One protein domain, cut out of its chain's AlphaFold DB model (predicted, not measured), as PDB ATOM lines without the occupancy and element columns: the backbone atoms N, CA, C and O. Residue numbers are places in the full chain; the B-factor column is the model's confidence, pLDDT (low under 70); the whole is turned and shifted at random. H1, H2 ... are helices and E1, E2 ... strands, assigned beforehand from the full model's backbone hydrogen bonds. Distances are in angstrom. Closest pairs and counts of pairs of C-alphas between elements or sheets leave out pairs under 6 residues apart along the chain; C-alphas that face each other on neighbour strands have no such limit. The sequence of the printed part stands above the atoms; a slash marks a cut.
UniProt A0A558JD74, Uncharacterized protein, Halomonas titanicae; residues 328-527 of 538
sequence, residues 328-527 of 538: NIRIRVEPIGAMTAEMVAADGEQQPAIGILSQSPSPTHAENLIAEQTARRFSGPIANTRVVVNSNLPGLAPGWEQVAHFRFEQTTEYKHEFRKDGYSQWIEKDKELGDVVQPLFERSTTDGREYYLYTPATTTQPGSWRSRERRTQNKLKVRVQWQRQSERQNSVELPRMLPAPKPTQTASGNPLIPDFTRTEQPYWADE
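AT A GLANCE: This is residues 328 to 527 of the 538 residues of an uncharacterized protein of Halomonas titanicae (UniProt A0A558JD74). Two strongly twisted sheets stand partly face to face with their strands crossed: a long sheet, with E4 beside the long strand E3 and short E7 and E9 beside the long strand E8, makes the longest axis, and a smaller sheet of E1, E2, E6 and E5 covers part of it. The helix H2 packs on E1 at one edge of the smaller sheet, residues 418 to 423 stick out at the tip of the hairpin E3 and E4, and residues 499 to 527 fold back until 525 to 526 pair with E8. The printed part has 200 residues with three named helices and nine named strands, in the order E1 H1 H2 E2 H3 E3 E4 E5 E6 E7 E8 E9; its class is mixed, helices and strands. The smaller sheet has the order E1, E2, E6, E5, all antiparallel; in the long, branched sheet the neighbour pairs are antiparallel too. The whole is loose, with a radius of gyration of the C-alphas of 20.5 A, and only just elongated, with spans of 68 by 45 by 28 A.

HOW THE PARTS SIT: Begin with E1, residues 330 to 339, which bends by 69 degrees at residue 336. Its antiparallel neighbour is E2, residues 383 to 390; look for N 332 and O 388, 2.9 A apart. E6, residues 448 to 453, is antiparallel to E2, with N 387 and O 451 at 2.8 A, and forms a hairpin with the edge strand E5, residues 441 to 444, where N 450 and O 443 are 2.8 A apart. H1, residues 341 to 350, only grazes this sheet, with its residues 341 to 348. H2, residues 365 to 375, is on it at a height over the sheet of 7.2 A, giving two layers, a helix on one face of a sheet; the closest C-alphas of H2 and E1 are those of Ala 371 and Ala 338, 4.9 A apart. H3, residues 393 to 396, only grazes the other sheet, with its residues 393 to 394. In that sheet find E3, residues 401 to 417, with E4, residues 424 to 437, on one side and E8, residues 470 to 484, on the other side. N 410 and O 432 of E3 and E4 are 2.8 A apart, as are N 409 and O 475 of E3 and E8. E7, residues 459 to 461, and E9, residues 496 to 498, lie on the other side of E8 from E3, with N 461 and O 470 at 2.7 A and N 482 and O 498 at 2.8 A. E7, E8 and E9 form a meander, each strand the antiparallel neighbour of the one before. The two sheets form a sandwich, two sheets face to face, with 9.8 A between the centres of the facing parts and strands at 58 degrees; the closest C-alphas of E1 and E8 are those of Val 333 and Leu 476, 7.7 A apart. Every O i to N i+4 pair is within hydrogen-bond range in H2, 5 of 6 are in H1, and H3 is too short for such a pair.

IN THESE COORDINATES: Find C-alpha 330 at (102.728, 163.261, 209.762), where E1 begins; it is 22.5 A long. From C-alpha 401 at (117.876, 158.576, 210.361), E3 runs 50.0 A to residue 417. E4 is 33.6 A long and bends by 61 degrees at residue 434; E8 is 45.5 A long. E9 ends at C-alpha 498, (110.594, 153.491, 205.930).

THE WHOLE: The two C-alphas farthest apart are those of Lys 420 and Asn 490, 71.4 A. The printed part has no cut. The links H1 to H2 and E8 to E9 are long. Mean pLDDT of the printed part is 78.2; residues under 70 include 345 to 380 and 486 to 494.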
ATOM      1  N   ASN A 328     103.177 156.242 212.008       84.88
ATOM      2  CA  ASN A 328     102.281 157.401 212.093       84.88
ATOM      3  C   ASN A 328     102.958 158.694 211.601       84.88
ATOM      4  O   ASN A 328     103.067 159.681 212.335       84.88
ATOM      5  N   ILE A 329     103.514 158.629 210.389       89.25
ATOM      6  CA  ILE A 329     104.245 159.743 209.790       89.25
ATOM      7  C   ILE A 329     103.243 160.853 209.479       89.25
ATOM      8  O   ILE A 329     102.220 160.612 208.840       89.25
ATOM      9  N   ARG A 330     103.548 162.064 209.936       89.19
ATOM     10  CA  ARG A 330     102.728 163.261 209.762       89.19
ATOM     11  C   ARG A 330     103.597 164.385 209.237       89.19
ATOM     12  O   ARG A 330     104.654 164.665 209.799       89.19
ATOM     13  N   ILE A 331     103.149 165.007 208.157       90.81
ATOM     14  CA  ILE A 331     103.840 166.089 207.470       90.81
ATOM     15  C   ILE A 331     102.905 167.293 207.429       90.81
ATOM     16  O   ILE A 331     101.765 167.211 206.964       90.81
ATOM     17  N   ARG A 332     103.414 168.432 207.890       89.12
ATOM     18  CA  ARG A 332     102.724 169.718 207.855       89.12
ATOM     19  C   ARG A 332     103.624 170.745 207.200       89.12
ATOM     20  O   ARG A 332     104.784 170.868 207.570       89.12
ATOM     21  N   VAL A 333     103.085 171.491 206.246       90.12
ATOM     22  CA  VAL A 333     103.763 172.633 205.628       90.12
ATOM     23  C   VAL A 333     102.971 173.873 205.997       90.12
ATOM     24  O   VAL A 333     101.803 173.976 205.628       90.12
ATOM     25  N   GLU A 334     103.583 174.803 206.722       84.94
ATOM     26  CA  GLU A 334     102.899 176.001 207.200       84.94
ATOM     27  C   GLU A 334     103.706 177.278 206.930       84.94
ATOM     28  O   GLU A 334     104.938 177.286 207.051       84.94
ATOM     29  N   PRO A 335     103.030 178.376 206.548       81.81
ATOM     30  CA  PRO A 335     103.660 179.682 206.508       81.81
ATOM     31  C   PRO A 335     103.941 180.143 207.939       81.81
ATOM     32  O   PRO A 335     103.087 180.049 208.816       81.81
ATOM     33  N   ILE A 336     105.129 180.690 208.157       75.19
ATOM     34  CA  ILE A 336     105.527 181.285 209.432       75.19
ATOM     35  C   ILE A 336     105.919 182.743 209.209       75.19
ATOM     36  O   ILE A 336     106.273 183.143 208.097       75.19
ATOM     37  N   GLY A 337     105.883 183.541 210.277       71.06
ATOM     38  CA  GLY A 337     106.574 184.828 210.269       71.06
ATOM     39  C   GLY A 337     108.060 184.630 209.950       71.06
ATOM     40  O   GLY A 337     108.598 183.540 210.143       71.06
ATOM     41  N   ALA A 338     108.730 185.665 209.444       75.44
ATOM     42  CA  ALA A 338     110.138 185.535 209.086       75.44
ATOM     43  C   ALA A 338     110.983 185.213 210.335       75.44
ATOM     44  O   ALA A 338     111.015 185.995 211.287       75.44
ATOM     45  N   MET A 339     111.643 184.057 210.324       72.12
ATOM     46  CA  MET A 339     112.436 183.531 211.435       72.12
ATOM     47  C   MET A 339     113.885 183.301 211.010       72.12
ATOM     48  O   MET A 339     114.153 182.869 209.885       72.12
ATOM     49  N   THR A 340     114.814 183.548 211.933       81.12
ATOM     50  CA  THR A 340     116.223 183.143 211.817       81.12
ATOM     51  C   THR A 340     116.507 181.937 212.712       81.12
ATOM     52  O   THR A 340     115.731 181.626 213.621       81.12
ATOM     53  N   ALA A 341     117.643 181.273 212.491       79.69
ATOM     54  CA  ALA A 341     118.067 180.152 213.324       79.69
ATOM     55  C   ALA A 341     118.212 180.553 214.807       79.69
ATOM     56  O   ALA A 341     117.830 179.792 215.694       79.69
ATOM     57  N   GLU A 342     118.696 181.766 215.091       74.12
ATOM     58  CA  GLU A 342     118.858 182.290 216.454       74.12
ATOM     59  C   GLU A 342     117.513 182.526 217.144       74.12
ATOM     60  O   GLU A 342     117.373 182.232 218.330       74.12
ATOM     61  N   MET A 343     116.514 183.027 216.410       71.69
ATOM     62  CA  MET A 343     115.161 183.213 216.943       71.69
ATOM     63  C   MET A 343     114.529 181.874 217.320       71.69
ATOM     64  O   MET A 343     113.950 181.753 218.397       71.69
ATOM     65  N   VAL A 344     114.689 180.856 216.471       75.31
ATOM     66  CA  VAL A 344     114.190 179.500 216.744       75.31
ATOM     67  C   VAL A 344     114.932 178.849 217.914       75.31
ATOM     68  O   VAL A 344     114.318 178.150 218.721       75.31
ATOM     69  N   ALA A 345     116.235 179.107 218.048       68.88
ATOM     70  CA  ALA A 345     117.024 178.655 219.191       68.88
ATOM     71  C   ALA A 345     116.530 179.277 220.506       68.88
ATOM     72  O   ALA A 345     116.331 178.563 221.486       68.88
ATOM     73  N   ALA A 346     116.301 180.595 220.507       64.31
ATOM     74  CA  ALA A 346     115.814 181.340 221.666       64.31
ATOM     75  C   ALA A 346     114.383 180.935 222.060       64.31
ATOM     76  O   ALA A 346     114.084 180.816 223.248       64.31
ATOM     77  N   ASP A 347     113.516 180.674 221.078       64.75
ATOM     78  CA  ASP A 347     112.175 180.122 221.303       64.75
ATOM     79  C   ASP A 347     112.241 178.737 221.965       64.75
ATOM     80  O   ASP A 347     111.563 178.493 222.962       64.75
ATOM     81  N   GLY A 348     113.149 177.871 221.501       58.00
ATOM     82  CA  GLY A 348     113.375 176.539 222.072       58.00
ATOM     83  C   GLY A 348     113.799 176.530 223.549       58.00
ATOM     84  O   GLY A 348     113.593 175.529 224.239       58.00
ATOM     85  N   GLU A 349     114.361 177.629 224.065       51.06
ATOM     86  CA  GLU A 349     114.672 177.781 225.496       51.06
ATOM     87  C   GLU A 349     113.428 178.098 226.347       51.06
ATOM     88  O   GLU A 349     113.391 177.780 227.539       51.06
ATOM     89  N   GLN A 350     112.408 178.721 225.751       44.91
ATOM     90  CA  GLN A 350     111.168 179.119 226.425       44.91
ATOM     91  C   GLN A 350     110.052 178.083 226.245       44.91
ATOM     92  O   GLN A 350     109.271 177.849 227.172       44.91
ATOM     93  N   GLN A 351     110.004 177.446 225.076       52.81
ATOM     94  CA  GLN A 351     109.071 176.395 224.705       52.81
ATOM     95  C   GLN A 351     109.880 175.174 224.249       52.81
ATOM     96  O   GLN A 351     110.395 175.163 223.131       52.81
ATOM     97  N   PRO A 352     110.040 174.138 225.095       51.81
ATOM     98  CA  PRO A 352     110.711 172.923 224.657       51.81
ATOM     99  C   PRO A 352     109.963 172.343 223.453       51.81
ATOM    100  O   PRO A 352     108.733 172.331 223.445       51.81
ATOM    101  N   ALA A 353     110.712 171.838 222.467       51.94
ATOM    102  CA  ALA A 353     110.190 171.141 221.292       51.94
ATOM    103  C   ALA A 353     109.626 169.760 221.678       51.94
ATOM    104  O   ALA A 353     110.121 168.708 221.272       51.94
ATOM    105  N   ILE A 354     108.616 169.778 222.541       43.69
ATOM    106  CA  ILE A 354     107.714 168.668 222.785       43.69
ATOM    107  C   ILE A 354     106.897 168.594 221.503       43.69
ATOM    108  O   ILE A 354     106.319 169.604 221.123       43.69
ATOM    109  N   GLY A 355     106.855 167.442 220.842       39.66
ATOM    110  CA  GLY A 355     106.133 167.180 219.585       39.66
ATOM    111  C   GLY A 355     104.627 167.485 219.560       39.66
ATOM    112  O   GLY A 355     103.901 167.019 218.689       39.66
ATOM    113  N   ILE A 356     104.127 168.243 220.533       36.22
ATOM    114  CA  ILE A 356     102.834 168.900 220.515       36.22
ATOM    115  C   ILE A 356     103.007 170.166 219.680       36.22
ATOM    116  O   ILE A 356     103.686 171.111 220.074       36.22
ATOM    117  N   LEU A 357     102.400 170.141 218.503       42.47
ATOM    118  CA  LEU A 357     102.447 171.188 217.495       42.47
ATOM    119  C   LEU A 357     102.132 172.555 218.115       42.47
ATOM    120  O   LEU A 357     100.977 172.854 218.425       42.47
ATOM    121  N   SER A 358     103.145 173.410 218.272       40.41
ATOM    122  CA  SER A 358     102.912 174.829 218.527       40.41
ATOM    123  C   SER A 358     102.242 175.404 217.284       40.41
ATOM    124  O   SER A 358     102.919 175.720 216.301       40.41
ATOM    125  N   GLN A 359     100.908 175.499 217.316       43.44
ATOM    126  CA  GLN A 359     100.127 176.220 216.319       43.44
ATOM    127  C   GLN A 359     100.652 177.654 216.282       43.44
ATOM    128  O   GLN A 359     100.367 178.463 217.166       43.44
ATOM    129  N   SER A 360     101.469 177.959 215.282       45.84
ATOM    130  CA  SER A 360     101.800 179.338 214.977       45.84
ATOM    131  C   SER A 360     100.645 179.849 214.119       45.84
ATOM    132  O   SER A 360     100.431 179.305 213.034       45.84
ATOM    133  N   PRO A 361      99.841 180.820 214.590       46.25
ATOM    134  CA  PRO A 361      98.806 181.397 213.749       46.25
ATOM    135  C   PRO A 361      99.436 181.897 212.448       46.25
ATOM    136  O   PRO A 361     100.569 182.385 212.446       46.25
ATOM    137  N   SER A 362      98.703 181.749 211.339       49.88
ATOM    138  CA  SER A 362      99.153 182.269 210.047       49.88
ATOM    139  C   SER A 362      99.498 183.750 210.212       49.88
ATOM    140  O   SER A 362      98.650 184.501 210.706       49.88
ATOM    141  N   PRO A 363     100.709 184.181 209.821       56.59
ATOM    142  CA  PRO A 363     101.136 185.545 210.065       56.59
ATOM    143  C   PRO A 363     100.216 186.513 209.322       56.59
ATOM    144  O   PRO A 363      99.953 186.385 208.121       56.59
ATOM    145  N   THR A 364      99.719 187.505 210.048       60.16
ATOM    146  CA  THR A 364      98.970 188.627 209.493       60.16
ATOM    147  C   THR A 364      99.832 189.403 208.495       60.16
ATOM    148  O   THR A 364     101.063 189.376 208.526       60.16
ATOM    149  N   HIS A 365      99.194 190.161 207.598       56.25
ATOM    150  CA  HIS A 365      99.921 191.011 206.647       56.25
ATOM    151  C   HIS A 365     100.892 191.981 207.350       56.25
ATOM    152  O   HIS A 365     101.996 192.213 206.862       56.25
ATOM    153  N   ALA A 366     100.507 192.494 208.523       52.16
ATOM    154  CA  ALA A 366     101.358 193.345 209.347       52.16
ATOM    155  C   ALA A 366     102.579 192.589 209.896       52.16
ATOM    156  O   ALA A 366     103.687 193.112 209.835       52.16
ATOM    157  N   GLU A 367     102.404 191.354 210.374       54.34
ATOM    158  CA  GLU A 367     103.512 190.514 210.842       54.34
ATOM    159  C   GLU A 367     104.474 190.164 209.709       54.34
ATOM    160  O   GLU A 367     105.679 190.244 209.913       54.34
ATOM    161  N   ASN A 368     103.978 189.887 208.499       57.06
ATOM    162  CA  ASN A 368     104.835 189.670 207.330       57.06
ATOM    163  C   ASN A 368     105.681 190.911 207.001       57.06
ATOM    164  O   ASN A 368     106.883 190.791 206.784       57.06
ATOM    165  N   LEU A 369     105.088 192.109 207.039       56.56
ATOM    166  CA  LEU A 369     105.812 193.367 206.812       56.56
ATOM    167  C   LEU A 369     106.838 193.664 207.917       56.56
ATOM    168  O   LEU A 369     107.958 194.087 207.630       56.56
ATOM    169  N   ILE A 370     106.478 193.435 209.182       56.44
ATOM    170  CA  ILE A 370     107.394 193.582 210.321       56.44
ATOM    171  C   ILE A 370     108.540 192.588 210.185       56.44
ATOM    172  O   ILE A 370     109.694 192.947 210.408       56.44
ATOM    173  N   ALA A 371     108.249 191.358 209.780       53.84
ATOM    174  CA  ALA A 371     109.244 190.325 209.604       53.84
ATOM    175  C   ALA A 371     110.161 190.622 208.403       53.84
ATOM    176  O   ALA A 371     111.366 190.449 208.531       53.84
ATOM    177  N   GLU A 372     109.660 191.200 207.306       58.66
ATOM    178  CA  GLU A 372     110.481 191.733 206.204       58.66
ATOM    179  C   GLU A 372     111.383 192.902 206.637       58.66
ATOM    180  O   GLU A 372     112.521 193.027 206.183       58.66
ATOM    181  N   GLN A 373     110.908 193.782 207.521       60.53
ATOM    182  CA  GLN A 373     111.731 194.867 208.066       60.53
ATOM    183  C   GLN A 373     112.765 194.356 209.074       60.53
ATOM    184  O   GLN A 373     113.899 194.837 209.097       60.53
ATOM    185  N   THR A 374     112.388 193.372 209.888       53.84
ATOM    186  CA  THR A 374     113.250 192.719 210.882       53.84
ATOM    187  C   THR A 374     114.326 191.898 210.181       53.84
ATOM    188  O   THR A 374     115.496 191.991 210.535       53.84
ATOM    189  N   ALA A 375     113.963 191.219 209.095       53.09
ATOM    190  CA  ALA A 375     114.857 190.518 208.187       53.09
ATOM    191  C   ALA A 375     115.997 191.391 207.656       53.09
ATOM    192  O   ALA A 375     117.134 190.947 207.571       53.09
ATOM    193  N   ARG A 376     115.725 192.668 207.363       59.59
ATOM    194  CA  ARG A 376     116.757 193.623 206.923       59.59
ATOM    195  C   ARG A 376     117.748 194.010 208.024       59.59
ATOM    196  O   ARG A 376     118.779 194.599 207.712       59.59
ATOM    197  N   ARG A 377     117.435 193.738 209.296       59.88
ATOM    198  CA  ARG A 377     118.293 194.052 210.453       59.88
ATOM    199  C   ARG A 377     119.192 192.889 210.869       59.88
ATOM    200  O   ARG A 377     120.169 193.133 211.570       59.88
ATOM    201  N   PHE A 378     118.884 191.663 210.452       56.94
ATOM    202  CA  PHE A 378     119.679 190.477 210.766       56.94
ATOM    203  C   PHE A 378     120.524 190.055 209.563       56.94
ATOM    204  O   PHE A 378     120.061 190.021 208.427       56.94
ATOM    205  N   SER A 379     121.788 189.723 209.815       57.38
ATOM    206  CA  SER A 379     122.711 189.195 208.810       57.38
ATOM    207  C   SER A 379     122.702 187.666 208.876       57.38
ATOM    208  O   SER A 379     123.610 187.067 209.439       57.38
ATOM    209  N   GLY A 380     121.648 187.032 208.363       67.56
ATOM    210  CA  GLY A 380     121.505 185.572 208.359       67.56
ATOM    211  C   GLY A 380     120.407 185.100 207.401       67.56
ATOM    212  O   GLY A 380     119.630 185.930 206.926       67.56
ATOM    213  N   PRO A 381     120.346 183.798 207.071       79.38
ATOM    214  CA  PRO A 381     119.274 183.237 206.258       79.38
ATOM    215  C   PRO A 381     117.936 183.301 207.003       79.38
ATOM    216  O   PRO A 381     117.868 183.105 208.217       79.38
ATOM    217  N   ILE A 382     116.865 183.573 206.259       81.75
ATOM    218  CA  ILE A 382     115.546 183.867 206.822       81.75
ATOM    219  C   ILE A 382     114.521 182.937 206.204       81.75
ATOM    220  O   ILE A 382     114.351 182.914 204.985       81.75
ATOM    221  N   ALA A 383     113.827 182.195 207.057       87.81
ATOM    222  CA  ALA A 383     112.759 181.300 206.655       87.81
ATOM    223  C   ALA A 383     111.395 181.955 206.865       87.81
ATOM    224  O   ALA A 383     111.180 182.646 207.855       87.81
ATOM    225  N   ASN A 384     110.467 181.703 205.947       85.19
ATOM    226  CA  ASN A 384     109.058 182.110 206.045       85.19
ATOM    227  C   ASN A 384     108.107 180.903 205.927       85.19
ATOM    228  O   ASN A 384     106.893 181.054 205.818       85.19
ATOM    229  N   THR A 385     108.658 179.690 205.878       89.25
ATOM    230  CA  THR A 385     107.918 178.434 205.781       89.25
ATOM    231  C   THR A 385     108.550 177.417 206.714       89.25
ATOM    232  O   THR A 385     109.770 177.245 206.706       89.25
ATOM    233  N   ARG A 386     107.719 176.731 207.497       91.00
ATOM    234  CA  ARG A 386     108.117 175.615 208.354       91.00
ATOM    235  C   ARG A 386     107.497 174.333 207.815       91.00
ATOM    236  O   ARG A 386     106.308 174.290 207.510       91.00
ATOM    237  N   VAL A 387     108.308 173.290 207.686       92.94
ATOM    238  CA  VAL A 387     107.847 171.925 207.431       92.94
ATOM    239  C   VAL A 387     108.072 171.116 208.689       92.94
ATOM    240  O   VAL A 387     109.215 170.923 209.093       92.94
ATOM    241  N   VAL A 388     106.996 170.645 209.299       90.25
ATOM    242  CA  VAL A 388     107.037 169.790 210.485       90.25
ATOM    243  C   VAL A 388     106.845 168.349 210.038       90.25
ATOM    244  O   VAL A 388     105.884 168.041 209.331       90.25
ATOM    245  N   VAL A 389     107.771 167.480 210.426       91.50
ATOM    246  CA  VAL A 389     107.741 166.050 210.129       91.50
ATOM    247  C   VAL A 389     107.807 165.296 211.445       91.50
ATOM    248  O   VAL A 389     108.858 165.282 212.079       91.50
ATOM    249  N   ASN A 390     106.705 164.647 211.817       86.56
ATOM    250  CA  ASN A 390     106.576 163.900 213.067       86.56
ATOM    251  C   ASN A 390     106.319 162.419 212.790       86.56
ATOM    252  O   ASN A 390     105.687 162.051 211.799       86.56
ATOM    253  N   SER A 391     106.781 161.559 213.690       84.31
ATOM    254  CA  SER A 391     106.636 160.112 213.609       84.31
ATOM    255  C   SER A 391     106.780 159.464 214.989       84.31
ATOM    256  O   SER A 391     107.448 159.972 215.883       84.31
ATOM    257  N   ASN A 392     106.201 158.279 215.157       81.31
ATOM    258  CA  ASN A 392     106.454 157.430 216.318       81.31
ATOM    259  C   ASN A 392     107.798 156.676 216.220       81.31
ATOM    260  O   ASN A 392     108.224 156.047 217.190       81.31
ATOM    261  N   LEU A 393     108.476 156.710 215.063       77.50
ATOM    262  CA  LEU A 393     109.702 155.945 214.807       77.50
ATOM    263  C   LEU A 393     110.855 156.233 215.777       77.50
ATOM    264  O   LEU A 393     111.460 155.258 216.217       77.50
ATOM    265  N   PRO A 394     111.140 157.484 216.195       67.25
ATOM    266  CA  PRO A 394     112.198 157.742 217.173       67.25
ATOM    267  C   PRO A 394     112.025 156.965 218.490       67.25
ATOM    268  O   PRO A 394     113.017 156.583 219.108       67.25
ATOM    269  N   GLY A 395     110.778 156.693 218.900       63.03
ATOM    270  CA  GLY A 395     110.458 155.884 220.081       63.03
ATOM    271  C   GLY A 395     110.305 154.382 219.807       63.03
ATOM    272  O   GLY A 395     110.578 153.575 220.691       63.03
ATOM    273  N   LEU A 396     109.880 153.995 218.599       63.66
ATOM    274  CA  LEU A 396     109.639 152.594 218.220       63.66
ATOM    275  C   LEU A 396     110.897 151.870 217.730       63.66
ATOM    276  O   LEU A 396     111.051 150.670 217.957       63.66
ATOM    277  N   ALA A 397     111.778 152.577 217.030       62.19
ATOM    278  CA  ALA A 397     112.939 152.008 216.371       62.19
ATOM    279  C   ALA A 397     114.113 153.005 216.431       62.19
ATOM    280  O   ALA A 397     114.276 153.836 215.534       62.19
ATOM    281  N   PRO A 398     114.958 152.948 217.477       65.31
ATOM    282  CA  PRO A 398     116.143 153.795 217.550       65.31
ATOM    283  C   PRO A 398     117.152 153.428 216.447       65.31
ATOM    284  O   PRO A 398     117.239 152.274 216.022       65.31
ATOM    285  N   GLY A 399     117.931 154.413 215.992       72.69
ATOM    286  CA  GLY A 399     118.966 154.228 214.963       72.69
ATOM    287  C   GLY A 399     118.498 154.418 213.515       72.69
ATOM    288  O   GLY A 399     119.270 154.162 212.596       72.69
ATOM    289  N   TRP A 400     117.259 154.866 213.309       80.75
ATOM    290  CA  TRP A 400     116.759 155.296 212.005       80.75
ATOM    291  C   TRP A 400     116.969 156.801 211.817       80.75
ATOM    292  O   TRP A 400     116.545 157.603 212.649       80.75
ATOM    293  N   GLU A 401     117.609 157.187 210.718       86.56
ATOM    294  CA  GLU A 401     117.876 158.576 210.361       86.56
ATOM    295  C   GLU A 401     116.783 159.118 209.436       86.56
ATOM    296  O   GLU A 401     116.485 158.522 208.404       86.56
ATOM    297  N   GLN A 402     116.195 160.260 209.794       89.75
ATOM    298  CA  GLN A 402     115.210 160.944 208.958       89.75
ATOM    299  C   GLN A 402     115.900 161.740 207.844       89.75
ATOM    300  O   GLN A 402     116.678 162.655 208.113       89.75
ATOM    301  N   VAL A 403     115.532 161.446 206.600       91.38
ATOM    302  CA  VAL A 403     115.979 162.121 205.381       91.38
ATOM    303  C   VAL A 403     114.778 162.800 204.728       91.38
ATOM    304  O   VAL A 403     113.751 162.165 204.488       91.38
ATOM    305  N   ALA A 404     114.899 164.093 204.427       93.75
ATOM    306  CA  ALA A 404     113.854 164.862 203.762       93.75
ATOM    307  C   ALA A 404     114.393 165.574 202.517       93.75
ATOM    308  O   ALA A 404     115.488 166.134 202.527       93.75
ATOM    309  N   HIS A 405     113.593 165.575 201.453       95.25
ATOM    310  CA  HIS A 405     113.871 166.276 200.209       95.25
ATOM    311  C   HIS A 405     112.729 167.230 199.867       95.25
ATOM    312  O   HIS A 405     111.549 166.899 200.015       95.25
ATOM    313  N   PHE A 406     113.095 168.393 199.334       95.88
ATOM    314  CA  PHE A 406     112.171 169.482 199.050       95.88
ATOM    315  C   PHE A 406     112.326 169.970 197.615       95.88
ATOM    316  O   PHE A 406     113.445 170.066 197.108       95.88
ATOM    317  N   ARG A 407     111.210 170.305 196.965       95.81
ATOM    318  CA  ARG A 407     111.184 170.996 195.664       95.81
ATOM    319  C   ARG A 407     110.020 171.969 195.605       95.81
ATOM    320  O   ARG A 407     108.962 171.692 196.169       95.81
ATOM    321  N   PHE A 408     110.188 173.077 194.891       94.56
ATOM    322  CA  PHE A 408     109.067 173.954 194.567       94.56
ATOM    323  C   PHE A 408     108.397 173.505 193.274       94.56
ATOM    324  O   PHE A 408     109.047 173.289 192.258       94.56
ATOM    325  N   GLU A 409     107.083 173.374 193.325       94.00
ATOM    326  CA  GLU A 409     106.213 173.238 192.170       94.00
ATOM    327  C   GLU A 409     105.663 174.629 191.847       94.00
ATOM    328  O   GLU A 409     104.899 175.205 192.627       94.00
ATOM    329  N   GLN A 410     106.109 175.188 190.728       93.62
ATOM    330  CA  GLN A 410     105.688 176.490 190.245       93.62
ATOM    331  C   GLN A 410     104.458 176.320 189.353       93.62
ATOM    332  O   GLN A 410     104.537 175.758 188.261       93.62
ATOM    333  N   THR A 411     103.320 176.839 189.802       92.75
ATOM    334  CA  THR A 411     102.075 176.845 189.033       92.75
ATOM    335  C   THR A 411     101.840 178.239 188.473       92.75
ATOM    336  O   THR A 411     101.718 179.213 189.221       92.75
ATOM    337  N   THR A 412     101.768 178.339 187.146       91.81
ATOM    338  CA  THR A 412     101.407 179.578 186.455       91.81
ATOM    339  C   THR A 412      99.950 179.516 186.032       91.81
ATOM    340  O   THR A 412      99.550 178.668 185.236       91.81
ATOM    341  N   GLU A 413      99.160 180.468 186.505       92.19
ATOM    342  CA  GLU A 413      97.739 180.598 186.208       92.19
ATOM    343  C   GLU A 413      97.479 181.886 185.425       92.19
ATOM    344  O   GLU A 413      98.193 182.884 185.570       92.19
ATOM    345  N   TYR A 414      96.425 181.902 184.614       90.88
ATOM    346  CA  TYR A 414      95.893 183.139 184.048       90.88
ATOM    347  C   TYR A 414      94.455 183.365 184.490       90.88
ATOM    348  O   TYR A 414      93.671 182.428 184.635       90.88
ATOM    349  N   LYS A 415      94.081 184.631 184.644       89.00
ATOM    350  CA  LYS A 415      92.706 184.999 184.961       89.00
ATOM    351  C   LYS A 415      91.836 184.882 183.714       89.00
ATOM    352  O   LYS A 415      92.112 185.500 182.680       89.00
ATOM    353  N   HIS A 416      90.794 184.066 183.796       83.56
ATOM    354  CA  HIS A 416      89.766 183.936 182.777       83.56
ATOM    355  C   HIS A 416      88.467 184.562 183.263       83.56
ATOM    356  O   HIS A 416      87.983 184.227 184.340       83.56
ATOM    357  N   GLU A 417      87.892 185.450 182.461       80.62
ATOM    358  CA  GLU A 417      86.613 186.092 182.754       80.62
ATOM    359  C   GLU A 417      85.513 185.475 181.895       80.62
ATOM    360  O   GLU A 417      85.537 185.556 180.660       80.62
ATOM    361  N   PHE A 418      84.528 184.868 182.551       76.94
ATOM    362  CA  PHE A 418      83.378 184.285 181.882       76.94
ATOM    363  C   PHE A 418      82.359 185.388 181.591       76.94
ATOM    364  O   PHE A 418      81.515 185.730 182.417       76.94
ATOM    365  N   ARG A 419      82.431 185.945 180.373       72.00
ATOM    366  CA  ARG A 419      81.624 187.102 179.924       72.00
ATOM    367  C   ARG A 419      80.110 186.965 180.135       72.00
ATOM    368  O   ARG A 419      79.436 187.982 180.214       72.00
ATOM    369  N   LYS A 420      79.572 185.740 180.172       69.69
ATOM    370  CA  LYS A 420      78.131 185.497 180.359       69.69
ATOM    371  C   LYS A 420      77.663 185.654 181.805       69.69
ATOM    372  O   LYS A 420      76.536 186.086 182.008       69.69
ATOM    373  N   ASP A 421      78.524 185.334 182.765       65.19
ATOM    374  CA  ASP A 421      78.126 185.140 184.162       65.19
ATOM    375  C   ASP A 421      78.839 186.115 185.117       65.19
ATOM    376  O   ASP A 421      78.579 186.113 186.316       65.19
ATOM    377  N   GLY A 422      79.749 186.953 184.600       72.06
ATOM    378  CA  GLY A 422      80.410 188.024 185.354       72.06
ATOM    379  C   GLY A 422      81.426 187.556 186.401       72.06
ATOM    380  O   GLY A 422      81.978 188.393 187.111       72.06
ATOM    381  N   TYR A 423      81.701 186.253 186.500       75.69
ATOM    382  CA  TYR A 423      82.729 185.718 187.391       75.69
ATOM    383  C   TYR A 423      84.059 185.504 186.663       75.69
ATOM    384  O   TYR A 423      84.118 185.243 185.455       75.69
ATOM    385  N   SER A 424      85.145 185.604 187.427       75.44
ATOM    386  CA  SER A 424      86.500 185.316 186.969       75.44
ATOM    387  C   SER A 424      87.087 184.142 187.735       75.44
ATOM    388  O   SER A 424      86.914 184.066 188.951       75.44
ATOM    389  N   GLN A 425      87.829 183.278 187.052       85.88
ATOM    390  CA  GLN A 425      88.533 182.152 187.658       85.88
ATOM    391  C   GLN A 425      89.991 182.137 187.197       85.88
ATOM    392  O   GLN A 425      90.290 182.474 186.051       85.88
ATOM    393  N   TRP A 426      90.900 181.738 188.084       82.31
ATOM    394  CA  TRP A 426      92.273 181.407 187.714       82.31
ATOM    395  C   TRP A 426      92.292 180.030 187.051       82.31
ATOM    396  O   TRP A 426      91.782 179.064 187.611       82.31
ATOM    397  N   ILE A 427      92.824 179.963 185.835       83.12
ATOM    398  CA  ILE A 427      92.978 178.719 185.085       83.12
ATOM    399  C   ILE A 427      94.465 178.398 185.018       83.12
ATOM    400  O   ILE A 427      95.260 179.239 184.586       83.12
ATOM    401  N   GLU A 428      94.820 177.182 185.427       87.75
ATOM    402  CA  GLU A 428      96.172 176.649 185.307       87.75
ATOM    403  C   GLU A 428      96.604 176.651 183.837       87.75
ATOM    404  O   GLU A 428      95.902 176.156 182.953       87.75
ATOM    405  N   LYS A 429      97.751 177.272 183.573       88.12
ATOM    406  CA  LYS A 429      98.380 177.303 182.255       88.12
ATOM    407  C   LYS A 429      99.510 176.296 182.176       88.12
ATOM    408  O   LYS A 429      99.665 175.643 181.150       88.12
ATOM    409  N   ASP A 430     100.340 176.298 183.210       88.19
ATOM    410  CA  ASP A 430     101.612 175.602 183.222       88.19
ATOM    411  C   ASP A 430     102.012 175.233 184.645       88.19
ATOM    412  O   ASP A 430     101.623 175.902 185.612       88.19
ATOM    413  N   LYS A 431     102.808 174.176 184.737       90.62
ATOM    414  CA  LYS A 431     103.214 173.554 185.980       90.62
ATOM    415  C   LYS A 431     104.622 172.997 185.833       90.62
ATOM    416  O   LYS A 431     104.844 172.015 185.130       90.62
ATOM    417  N   GLU A 432     105.560 173.609 186.539       92.88
ATOM    418  CA  GLU A 432     106.977 173.270 186.459       92.88
ATOM    419  C   GLU A 432     107.497 172.843 187.830       92.88
ATOM    420  O   GLU A 432     107.183 173.450 188.853       92.88
ATOM    421  N   LEU A 433     108.303 171.786 187.858       93.00
ATOM    422  CA  LEU A 433     108.980 171.345 189.069       93.00
ATOM    423  C   LEU A 433     110.401 171.912 189.077       93.00
ATOM    424  O   LEU A 433     111.183 171.633 188.170       93.00
ATOM    425  N   GLY A 434     110.728 172.679 190.109       90.19
ATOM    426  CA  GLY A 434     112.048 173.263 190.299       90.19
ATOM    427  C   GLY A 434     113.104 172.270 190.787       90.19
ATOM    428  O   GLY A 434     112.866 171.066 190.964       90.19
ATOM    429  N   ASP A 435     114.290 172.818 191.035       92.31
ATOM    430  CA  ASP A 435     115.430 172.092 191.585       92.31
ATOM    431  C   ASP A 435     115.225 171.693 193.052       92.31
ATOM    432  O   ASP A 435     114.297 172.137 193.737       92.31
ATOM    433  N   VAL A 436     116.112 170.819 193.536       91.06
ATOM    434  CA  VAL A 436     116.150 170.416 194.946       91.06
ATOM    435  C   VAL A 436     116.475 171.627 195.814       91.06
ATOM    436  O   VAL A 436     117.471 172.314 195.600       91.06
ATOM    437  N   VAL A 437     115.643 171.848 196.826       93.19
ATOM    438  CA  VAL A 437     115.777 172.937 197.791       93.19
ATOM    439  C   VAL A 437     116.347 172.374 199.084       93.19
ATOM    440  O   VAL A 437     115.860 171.369 199.601       93.19
ATOM    441  N   GLN A 438     117.379 173.029 199.613       93.62
ATOM    442  CA  GLN A 438     117.915 172.715 200.933       93.62
ATOM    443  C   GLN A 438     117.220 173.577 201.992       93.62
ATOM    444  O   GLN A 438     116.965 174.760 201.735       93.62
ATOM    445  N   PRO A 439     116.904 173.018 203.172       94.19
ATOM    446  CA  PRO A 439     116.428 173.823 204.282       94.19
ATOM    447  C   PRO A 439     117.507 174.823 204.702       94.19
ATOM    448  O   PRO A 439     118.700 174.527 204.673       94.19
ATOM    449  N   LEU A 440     117.079 176.021 205.093       91.56
ATOM    450  CA  LEU A 440     117.971 177.068 205.587       91.56
ATOM    451  C   LEU A 440     118.531 176.706 206.965       91.56
ATOM    452  O   LEU A 440     119.685 176.996 207.260       91.56
ATOM    453  N   PHE A 441     117.695 176.088 207.798       87.88
ATOM    454  CA  PHE A 441     118.057 175.510 209.087       87.88
ATOM    455  C   PHE A 441     116.998 174.484 209.511       87.88
ATOM    456  O   PHE A 441     115.908 174.403 208.934       87.88
ATOM    457  N   GLU A 442     117.327 173.677 210.513       89.56
ATOM    458  CA  GLU A 442     116.475 172.604 211.019       89.56
ATOM    459  C   GLU A 442     116.504 172.541 212.551       89.56
ATOM    460  O   GLU A 442     117.491 172.920 213.187       89.56
ATOM    461  N   ARG A 443     115.414 172.049 213.146       82.19
ATOM    462  CA  ARG A 443     115.276 171.828 214.590       82.19
ATOM    463  C   ARG A 443     114.831 170.392 214.834       82.19
ATOM    464  O   ARG A 443     113.822 169.954 214.292       82.19
ATOM    465  N   SER A 444     115.581 169.647 215.644       79.81
ATOM    466  CA  SER A 444     115.159 168.307 216.079       79.81
ATOM    467  C   SER A 444     114.080 168.421 217.157       79.81
ATOM    468  O   SER A 444     114.218 169.236 218.071       79.81
ATOM    469  N   THR A 445     113.029 167.610 217.056       73.19
ATOM    470  CA  THR A 445     111.952 167.516 218.054       73.19
ATOM    471  C   THR A 445     111.982 166.144 218.728       73.19
ATOM    472  O   THR A 445     112.751 165.262 218.345       73.19
ATOM    473  N   THR A 446     111.158 165.940 219.758       67.00
ATOM    474  CA  THR A 446     111.058 164.634 220.440       67.00
ATOM    475  C   THR A 446     110.574 163.497 219.538       67.00
ATOM    476  O   THR A 446     110.860 162.334 219.802       67.00
ATOM    477  N   ASP A 447     109.808 163.831 218.509       69.00
ATOM    478  CA  ASP A 447     109.071 162.916 217.642       69.00
ATOM    479  C   ASP A 447     109.439 163.078 216.160       69.00
ATOM    480  O   ASP A 447     108.849 162.424 215.305       69.00
ATOM    481  N   GLY A 448     110.427 163.906 215.824       80.62
ATOM    482  CA  GLY A 448     110.820 164.114 214.438       80.62
ATOM    483  C   GLY A 448     111.713 165.328 214.223       80.62
ATOM    484  O   GLY A 448     112.708 165.531 214.932       80.62
ATOM    485  N   ARG A 449     111.409 166.110 213.185       87.31
ATOM    486  CA  ARG A 449     112.211 167.270 212.791       87.31
ATOM    487  C   ARG A 449     111.369 168.351 212.134       87.31
ATOM    488  O   ARG A 449     110.458 168.076 211.358       87.31
ATOM    489  N   GLU A 450     111.764 169.588 212.380       90.06
ATOM    490  CA  GLU A 450     111.270 170.763 211.684       90.06
ATOM    491  C   GLU A 450     112.328 171.292 210.719       90.06
ATOM    492  O   GLU A 450     113.503 171.424 211.069       90.06
ATOM    493  N   TYR A 451     111.892 171.642 209.516       93.44
ATOM    494  CA  TYR A 451     112.717 172.217 208.465       93.44
ATOM    495  C   TYR A 451     112.220 173.613 208.133       93.44
ATOM    496  O   TYR A 451     111.023 173.829 207.941       93.44
ATOM    497  N   TYR A 452     113.140 174.561 208.026       92.25
ATOM    498  CA  TYR A 452     112.818 175.959 207.796       92.25
ATOM    499  C   TYR A 452     113.298 176.377 206.410       92.25
ATOM    500  O   TYR A 452     114.479 176.264 206.085       92.25
ATOM    501  N   LEU A 453     112.368 176.833 205.572       94.38
ATOM    502  CA  LEU A 453     112.601 177.172 204.171       94.38
ATOM    503  C   LEU A 453     112.096 178.580 203.854       94.38
ATOM    504  O   LEU A 453     111.260 179.149 204.561       94.38
ATOM    505  N   TYR A 454     112.587 179.128 202.746       90.81
ATOM    506  CA  TYR A 454     112.050 180.345 202.152       90.81
ATOM    507  C   TYR A 454     111.212 179.999 200.921       90.81
ATOM    508  O   TYR A 454     111.749 179.617 199.882       90.81
ATOM    509  N   THR A 455     109.895 180.141 201.036       90.38
ATOM    510  CA  THR A 455     108.960 180.027 199.916       90.38
ATOM    511  C   THR A 455     108.789 181.397 199.262       90.38
ATOM    512  O   THR A 455     108.365 182.343 199.937       90.38
ATOM    513  N   PRO A 456     109.083 181.543 197.957       87.75
ATOM    514  CA  PRO A 456     108.903 182.817 197.275       87.75
ATOM    515  C   PRO A 456     107.427 183.222 197.225       87.75
ATOM    516  O   PRO A 456     106.548 182.399 196.948       87.75
ATOM    517  N   ALA A 457     107.164 184.509 197.455       81.44
ATOM    518  CA  ALA A 457     105.816 185.063 197.446       81.44
ATOM    519  C   ALA A 457     105.108 184.851 196.097       81.44
ATOM    520  O   ALA A 457     105.724 184.840 195.027       81.44
ATOM    521  N   THR A 458     103.781 184.726 196.153       85.88
ATOM    522  CA  THR A 458     102.955 184.664 194.943       85.88
ATOM    523  C   THR A 458     103.127 185.955 194.146       85.88
ATOM    524  O   THR A 458     102.885 187.045 194.661       85.88
ATOM    525  N   THR A 459     103.521 185.827 192.881       86.94
ATOM    526  CA  THR A 459     103.735 186.977 191.997       86.94
ATOM    527  C   THR A 459     102.561 187.116 191.040       86.94
ATOM    528  O   THR A 459     102.297 186.212 190.247       86.94
ATOM    529  N   THR A 460     101.877 188.259 191.078       88.62
ATOM    530  CA  THR A 460     100.806 188.588 190.128       88.62
ATOM    531  C   THR A 460     101.316 189.604 189.116       88.62
ATOM    532  O   THR A 460     101.687 190.721 189.467       88.62
ATOM    533  N   GLN A 461     101.333 189.214 187.846       88.88
ATOM    534  CA  GLN A 461     101.615 190.096 186.724       88.88
ATOM    535  C   GLN A 461     100.289 190.653 186.192       88.88
ATOM    536  O   GLN A 461      99.453 189.874 185.710       88.88
ATOM    537  N   PRO A 462     100.073 191.980 186.259       87.81
ATOM    538  CA  PRO A 462      98.846 192.587 185.770       87.81
ATOM    539  C   PRO A 462      98.657 192.319 184.273       87.81
ATOM    540  O   PRO A 462      99.610 192.279 183.491       87.81
ATOM    541  N   GLY A 463      97.401 192.122 183.874       82.50
ATOM    542  CA  GLY A 463      97.042 191.985 182.468       82.50
ATOM    543  C   GLY A 463      97.220 193.297 181.700       82.50
ATOM    544  O   GLY A 463      97.207 194.385 182.269       82.50
ATOM    545  N   SER A 464      97.343 193.190 180.381       84.50
ATOM    546  CA  SER A 464      97.263 194.312 179.446       84.50
ATOM    547  C   SER A 464      96.151 194.052 178.432       84.50
ATOM    548  O   SER A 464      95.593 192.957 178.364       84.50
ATOM    549  N   TRP A 465      95.871 195.012 177.554       76.44
ATOM    550  CA  TRP A 465      94.913 194.798 176.465       76.44
ATOM    551  C   TRP A 465      95.282 193.620 175.533       76.44
ATOM    552  O   TRP A 465      94.400 193.075 174.871       76.44
ATOM    553  N   ARG A 466      96.563 193.206 175.486       78.75
ATOM    554  CA  ARG A 466      97.050 192.047 174.707       78.75
ATOM    555  C   ARG A 466      97.309 190.790 175.539       78.75
ATOM    556  O   ARG A 466      97.553 189.734 174.961       78.75
ATOM    557  N   SER A 467      97.307 190.873 176.868       80.75
ATOM    558  CA  SER A 467      97.721 189.769 177.740       80.75
ATOM    559  C   SER A 467      96.805 189.636 178.945       80.75
ATOM    560  O   SER A 467      96.528 190.603 179.642       80.75
ATOM    561  N   ARG A 468      96.363 188.414 179.232       86.06
ATOM    562  CA  ARG A 468      95.606 188.138 180.458       86.06
ATOM    563  C   ARG A 468      96.489 188.361 181.685       86.06
ATOM    564  O   ARG A 468      97.698 188.150 181.609       86.06
ATOM    565  N   GLU A 469      95.864 188.760 182.787       91.00
ATOM    566  CA  GLU A 469      96.493 188.786 184.109       91.00
ATOM    567  C   GLU A 469      97.016 187.385 184.449       91.00
ATOM    568  O   GLU A 469      96.341 186.388 184.165       91.00
ATOM    569  N   ARG A 470      98.229 187.304 185.002       91.38
ATOM    570  CA  ARG A 470      98.893 186.039 185.337       91.38
ATOM    571  C   ARG A 470      99.297 186.021 186.795       91.38
ATOM    572  O   ARG A 470      99.745 187.033 187.320       91.38
ATOM    573  N   ARG A 471      99.202 184.858 187.423       91.88
ATOM    574  CA  ARG A 471      99.660 184.628 188.787       91.88
ATOM    575  C   ARG A 471     100.594 183.432 188.792       91.88
ATOM    576  O   ARG A 471     100.283 182.417 188.185       91.88
ATOM    577  N   THR A 472     101.733 183.573 189.453       91.00
ATOM    578  CA  THR A 472     102.709 182.499 189.638       91.00
ATOM    579  C   THR A 472     102.755 182.155 191.114       91.00
ATOM    580  O   THR A 472     103.026 183.029 191.943       91.00
ATOM    581  N   GLN A 473     102.448 180.905 191.438       90.88
ATOM    582  CA  GLN A 473     102.434 180.384 192.799       90.88
ATOM    583  C   GLN A 473     103.515 179.327 192.965       90.88
ATOM    584  O   GLN A 473     103.749 178.540 192.053       90.88
ATOM    585  N   ASN A 474     104.129 179.288 194.144       90.94
ATOM    586  CA  ASN A 474     105.096 178.262 194.507       90.94
ATOM    587  C   ASN A 474     104.482 177.380 195.583       90.94
ATOM    588  O   ASN A 474     104.154 177.861 196.670       90.94
ATOM    589  N   LYS A 475     104.327 176.093 195.283       92.19
ATOM    590  CA  LYS A 475     103.900 175.086 196.249       92.19
ATOM    591  C   LYS A 475     105.095 174.228 196.632       92.19
ATOM    592  O   LYS A 475     105.763 173.669 195.768       92.19
ATOM    593  N   LEU A 476     105.366 174.105 197.926       94.25
ATOM    594  CA  LEU A 476     106.420 173.224 198.413       94.25
ATOM    595  C   LEU A 476     105.956 171.763 198.353       94.25
ATOM    596  O   LEU A 476     104.886 171.426 198.859       94.25
ATOM    597  N   LYS A 477     106.771 170.908 197.740       95.06
ATOM    598  CA  LYS A 477     106.619 169.452 197.721       95.06
ATOM    599  C   LYS A 477     107.629 168.822 198.663       95.06
ATOM    600  O   LYS A 477     108.804 169.194 198.630       95.06
ATOM    601  N   VAL A 478     107.180 167.860 199.465       95.44
ATOM    602  CA  VAL A 478     107.982 167.243 200.525       95.44
ATOM    603  C   VAL A 478     108.056 165.738 200.302       95.44
ATOM    604  O   VAL A 478     107.057 165.095 199.980       95.44
ATOM    605  N   ARG A 479     109.247 165.162 200.449       95.50
ATOM    606  CA  ARG A 479     109.464 163.711 200.427       95.50
ATOM    607  C   ARG A 479     110.314 163.325 201.620       95.50
ATOM    608  O   ARG A 479     111.422 163.835 201.752       95.50
ATOM    609  N   VAL A 480     109.790 162.460 202.479       94.50
ATOM    610  CA  VAL A 480     110.464 162.029 203.708       94.50
ATOM    611  C   VAL A 480     110.629 160.519 203.715       94.50
ATOM    612  O   VAL A 480     109.715 159.785 203.344       94.50
ATOM    613  N   GLN A 481     111.791 160.072 204.169       93.12
ATOM    614  CA  GLN A 481     112.129 158.677 204.378       93.12
ATOM    615  C   GLN A 481     112.965 158.541 205.652       93.12
ATOM    616  O   GLN A 481     113.725 159.438 206.002       93.12
ATOM    617  N   TRP A 482     112.862 157.405 206.333       91.19
ATOM    618  CA  TRP A 482     113.783 157.021 207.395       91.19
ATOM    619  C   TRP A 482     114.703 155.934 206.875       91.19
ATOM    620  O   TRP A 482     114.226 154.949 206.318       91.19
ATOM    621  N   GLN A 483     116.007 156.096 207.069       90.19
ATOM    622  CA  GLN A 483     117.025 155.164 206.606       90.19
ATOM    623  C   GLN A 483     117.771 154.558 207.794       90.19
ATOM    624  O   GLN A 483     118.130 155.259 208.738       90.19
ATOM    625  N   ARG A 484     118.044 153.255 207.744       84.38
ATOM    626  CA  ARG A 484     118.943 152.581 208.686       84.38
ATOM    627  C   ARG A 484     120.005 151.815 207.914       84.38
ATOM    628  O   ARG A 484     119.688 150.961 207.085       84.38
ATOM    629  N   GLN A 485     121.272 152.112 208.195       77.31
ATOM    630  CA  GLN A 485     122.388 151.389 207.588       77.31
ATOM    631  C   GLN A 485     122.369 149.914 208.016       77.31
ATOM    632  O   GLN A 485     122.069 149.594 209.168       77.31
ATOM    633  N   SER A 486     122.668 149.016 207.077       64.06
ATOM    634  CA  SER A 486     122.792 147.586 207.367       64.06
ATOM    635  C   SER A 486     124.064 147.335 208.185       64.06
ATOM    636  O   SER A 486     125.150 147.754 207.797       64.06
ATOM    637  N   GLU A 487     123.943 146.638 209.320       56.28
ATOM    638  CA  GLU A 487     125.071 146.295 210.206       56.28
ATOM    639  C   GLU A 487     125.989 145.202 209.617       56.28
ATOM    640  O   GLU A 487     127.064 144.928 210.154       56.28
ATOM    641  N   ARG A 488     125.615 144.572 208.493       55.56
ATOM    642  CA  ARG A 488     126.466 143.589 207.809       55.56
ATOM    643  C   ARG A 488     127.528 144.297 206.977       55.56
ATOM    644  O   ARG A 488     127.344 144.588 205.804       55.56
ATOM    645  N   GLN A 489     128.682 144.489 207.604       44.84
ATOM    646  CA  GLN A 489     129.863 145.211 207.116       44.84
ATOM    647  C   GLN A 489     130.443 144.753 205.753       44.84
ATOM    648  O   GLN A 489     131.383 145.376 205.274       44.84
ATOM    649  N   ASN A 490     129.903 143.702 205.116       44.44
ATOM    650  CA  ASN A 490     130.455 143.074 203.907       44.44
ATOM    651  C   ASN A 490     129.438 142.804 202.773       44.44
ATOM    652  O   ASN A 490     129.799 142.137 201.803       44.44
ATOM    653  N   SER A 491     128.197 143.297 202.843       44.28
ATOM    654  CA  SER A 491     127.241 143.214 201.724       44.28
ATOM    655  C   SER A 491     126.919 144.603 201.163       44.28
ATOM    656  O   SER A 491     126.649 145.542 201.904       44.28
ATOM    657  N   VAL A 492     126.927 144.734 199.829       51.75
ATOM    658  CA  VAL A 492     126.411 145.901 199.082       51.75
ATOM    659  C   VAL A 492     124.875 145.864 199.122       51.75
ATOM    660  O   VAL A 492     124.206 145.735 198.101       51.75
ATOM    661  N   GLU A 493     124.299 145.850 200.320       62.22
ATOM    662  CA  GLU A 493     122.852 145.894 200.521       62.22
ATOM    663  C   GLU A 493     122.415 147.348 200.702       62.22
ATOM    664  O   GLU A 493     123.073 148.137 201.384       62.22
ATOM    665  N   LEU A 494     121.299 147.710 200.063       66.19
ATOM    666  CA  LEU A 494     120.662 149.008 200.272       66.19
ATOM    667  C   LEU A 494     120.338 149.190 201.766       66.19
ATOM    668  O   LEU A 494     120.032 148.203 202.445       66.19
ATOM    669  N   PRO A 495     120.380 150.428 202.298       78.19
ATOM    670  CA  PRO A 495     119.932 150.660 203.662       78.19
ATOM    671  C   PRO A 495     118.456 150.271 203.783       78.19
ATOM    672  O   PRO A 495     117.701 150.331 202.810       78.19
ATOM    673  N   ARG A 496     118.030 149.878 204.982       85.31
ATOM    674  CA  ARG A 496     116.608 149.648 205.254       85.31
ATOM    675  C   ARG A 496     115.888 150.991 205.253       85.31
ATOM    676  O   ARG A 496     116.466 151.985 205.695       85.31
ATOM    677  N   MET A 497     114.658 151.026 204.741       88.75
ATOM    678  CA  MET A 497     113.931 152.273 204.481       88.75
ATOM    679  C   MET A 497     112.482 152.203 204.965       88.75
ATOM    680  O   MET A 497     111.804 151.203 204.744       88.75
ATOM    681  N   LEU A 498     111.999 153.295 205.563       90.06
ATOM    682  CA  LEU A 498     110.594 153.491 205.930       90.06
ATOM    683  C   LEU A 498     110.068 154.801 205.325       90.06
ATOM    684  O   LEU A 498     110.827 155.769 205.255       90.06
ATOM    685  N   PRO A 499     108.785 154.879 204.934       91.94
ATOM    686  CA  PRO A 499     107.751 153.848 205.082       91.94
ATOM    687  C   PRO A 499     107.899 152.697 204.075       91.94
ATOM    688  O   PRO A 499     107.892 152.906 202.870       91.94
ATOM    689  N   ALA A 500     107.988 151.460 204.546       90.69
ATOM    690  CA  ALA A 500     107.956 150.275 203.701       90.69
ATOM    691  C   ALA A 500     106.620 150.177 202.926       90.69
ATOM    692  O   ALA A 500     105.613 150.759 203.346       90.69
ATOM    693  N   PRO A 501     106.582 149.450 201.793       90.69
ATOM    694  CA  PRO A 501     105.370 149.325 200.995       90.69
ATOM    695  C   PRO A 501     104.239 148.684 201.809       90.69
ATOM    696  O   PRO A 501     104.480 147.792 202.630       90.69
ATOM    697  N   LYS A 502     102.989 149.068 201.527       88.75
ATOM    698  CA  LYS A 502     101.810 148.426 202.137       88.75
ATOM    699  C   LYS A 502     101.831 146.902 201.935       88.75
ATOM    700  O   LYS A 502     102.442 146.439 200.971       88.75
ATOM    701  N   PRO A 503     101.160 146.097 202.780       86.81
ATOM    702  CA  PRO A 503     101.228 144.631 202.706       86.81
ATOM    703  C   PRO A 503     100.919 144.043 201.321       86.81
ATOM    704  O   PRO A 503     101.569 143.090 200.891       86.81
ATOM    705  N   THR A 504      99.975 144.644 200.596       85.94
ATOM    706  CA  THR A 504      99.609 144.249 199.226       85.94
ATOM    707  C   THR A 504     100.411 144.926 198.120       85.94
ATOM    708  O   THR A 504     100.315 144.527 196.954       85.94
ATOM    709  N   GLN A 505     101.224 145.922 198.466       84.19
ATOM    710  CA  GLN A 505     102.028 146.695 197.533       84.19
ATOM    711  C   GLN A 505     103.407 146.056 197.349       84.19
ATOM    712  O   GLN A 505     104.142 145.761 198.300       84.19
ATOM    713  N   THR A 506     103.785 145.876 196.090       78.44
ATOM    714  CA  THR A 506     105.139 145.476 195.712       78.44
ATOM    715  C   THR A 506     106.058 146.690 195.693       78.44
ATOM    716  O   THR A 506     105.670 147.767 195.230       78.44
ATOM    717  N   ALA A 507     107.295 146.510 196.153       75.88
ATOM    718  CA  ALA A 507     108.338 147.512 195.989       75.88
ATOM    719  C   ALA A 507     108.500 147.849 194.495       75.88
ATOM    720  O   ALA A 507     108.554 146.954 193.653       75.88
ATOM    721  N   SER A 508     108.545 149.135 194.157       72.00
ATOM    722  CA  SER A 508     108.766 149.591 192.783       72.00
ATOM    723  C   SER A 508     109.543 150.905 192.776       72.00
ATOM    724  O   SER A 508     109.434 151.696 193.710       72.00
ATOM    725  N   GLY A 509     110.323 151.132 191.716       73.38
ATOM    726  CA  GLY A 509     111.180 152.312 191.586       73.38
ATOM    727  C   GLY A 509     112.509 152.205 192.343       73.38
ATOM    728  O   GLY A 509     112.825 151.177 192.939       73.38
ATOM    729  N   ASN A 510     113.308 153.273 192.271       82.25
ATOM    730  CA  ASN A 510     114.536 153.396 193.050       82.25
ATOM    731  C   ASN A 510     114.192 154.009 194.417       82.25
ATOM    732  O   ASN A 510     113.799 155.175 194.460       82.25
ATOM    733  N   PRO A 511     114.357 153.275 195.529       83.81
ATOM    734  CA  PRO A 511     113.902 153.743 196.830       83.81
ATOM    735  C   PRO A 511     114.793 154.859 197.411       83.81
ATOM    736  O   PRO A 511     114.366 155.546 198.331       83.81
ATOM    737  N   LEU A 512     115.983 155.106 196.838       86.44
ATOM    738  CA  LEU A 512     116.892 156.191 197.237       86.44
ATOM    739  C   LEU A 512     116.611 157.532 196.551       86.44
ATOM    740  O   LEU A 512     117.107 158.561 197.003       86.44
ATOM    741  N   ILE A 513     115.878 157.535 195.435       88.44
ATOM    742  CA  ILE A 513     115.639 158.750 194.651       88.44
ATOM    743  C   ILE A 513     114.146 159.073 194.708       88.44
ATOM    744  O   ILE A 513     113.355 158.359 194.090       88.44
ATOM    745  N   PRO A 514     113.746 160.147 195.409       89.75
ATOM    746  CA  PRO A 514     112.347 160.529 195.477       89.75
ATOM    747  C   PRO A 514     111.864 161.060 194.127       89.75
ATOM    748  O   PRO A 514     112.483 161.939 193.522       89.75
ATOM    749  N   ASP A 515     110.705 160.582 193.689       89.38
ATOM    750  CA  ASP A 515     109.982 161.159 192.563       89.38
ATOM    751  C   ASP A 515     108.898 162.117 193.090       89.38
ATOM    752  O   ASP A 515     108.030 161.768 193.891       89.38
ATOM    753  N   PHE A 516     108.981 163.373 192.667       89.62
ATOM    754  CA  PHE A 516     108.096 164.448 193.117       89.62
ATOM    755  C   PHE A 516     106.831 164.584 192.260       89.62
ATOM    756  O   PHE A 516     105.926 165.334 192.623       89.62
ATOM    757  N   THR A 517     106.749 163.854 191.144       86.50
ATOM    758  CA  THR A 517     105.611 163.893 190.214       86.50
ATOM    759  C   THR A 517     104.491 162.935 190.614       86.50
ATOM    760  O   THR A 517     103.336 163.164 190.265       86.50
ATOM    761  N   ARG A 518     104.813 161.890 191.390       84.62
ATOM    762  CA  ARG A 518     103.850 160.912 191.915       84.62
ATOM    763  C   ARG A 518     103.750 160.996 193.439       84.62
ATOM    764  O   ARG A 518     104.757 161.213 194.119       84.62
ATOM    765  N   THR A 519     102.546 160.810 193.961       84.75
ATOM    766  CA  THR A 519     102.239 160.625 195.392       84.75
ATOM    767  C   THR A 519     102.105 159.132 195.712       84.75
ATOM    768  O   THR A 519     102.097 158.317 194.790       84.75
ATOM    769  N   GLU A 520     102.008 158.767 196.995       82.25
ATOM    770  CA  GLU A 520     101.808 157.369 197.453       82.25
ATOM    771  C   GLU A 520     102.897 156.392 196.986       82.25
ATOM    772  O   GLU A 520     102.650 155.216 196.695       82.25
ATOM    773  N   GLN A 521     104.132 156.877 196.888       85.31
ATOM    774  CA  GLN A 521     105.238 156.023 196.486       85.31
ATOM    775  C   GLN A 521     105.714 155.156 197.652       85.31
ATOM    776  O   GLN A 521     105.884 155.665 198.760       85.31
ATOM    777  N   PRO A 522     106.000 153.863 197.412       86.62
ATOM    778  CA  PRO A 522     106.673 153.050 198.410       86.62
ATOM    779  C   PRO A 522     107.976 153.719 198.861       86.62
ATOM    780  O   PRO A 522     108.671 154.323 198.041       86.62
ATOM    781  N   TYR A 523     108.326 153.578 200.139       90.88
ATOM    782  CA  TYR A 523     109.536 154.146 200.747       90.88
ATOM    783  C   TYR A 523     109.557 155.663 200.924       90.88
ATOM    784  O   TYR A 523     110.513 156.165 201.511       90.88
ATOM    785  N   TRP A 524     108.520 156.388 200.494       92.56
ATOM    786  CA  TRP A 524     108.458 157.843 200.601       92.56
ATOM    787  C   TRP A 524     107.121 158.315 201.168       92.56
ATOM    788  O   TRP A 524     106.066 158.096 200.579       92.56
ATOM    789  N   ALA A 525     107.174 159.034 202.286       92.81
ATOM    790  CA  ALA A 525     106.048 159.811 202.781       92.81
ATOM    791  C   ALA A 525     106.000 161.179 202.082       92.81
ATOM    792  O   ALA A 525     107.039 161.807 201.856       92.81
ATOM    793  N   ASP A 526     104.797 161.647 201.751       92.88
ATOM    794  CA  ASP A 526     104.564 162.936 201.097       92.88
ATOM    795  C   ASP A 526     103.495 163.768 201.814       92.88
ATOM    796  O   ASP A 526     102.683 163.246 202.577       92.88
ATOM    797  N   GLU A 527     103.492 165.077 201.557       86.94
ATOM    798  CA  GLU A 527     102.624 166.034 202.247       86.94
ATOM    799  C   GLU A 527     101.125 165.869 201.950       86.94
ATOM    800  O   GLU A 527     100.303 166.488 202.618       86.94
TER     801      GLU A 527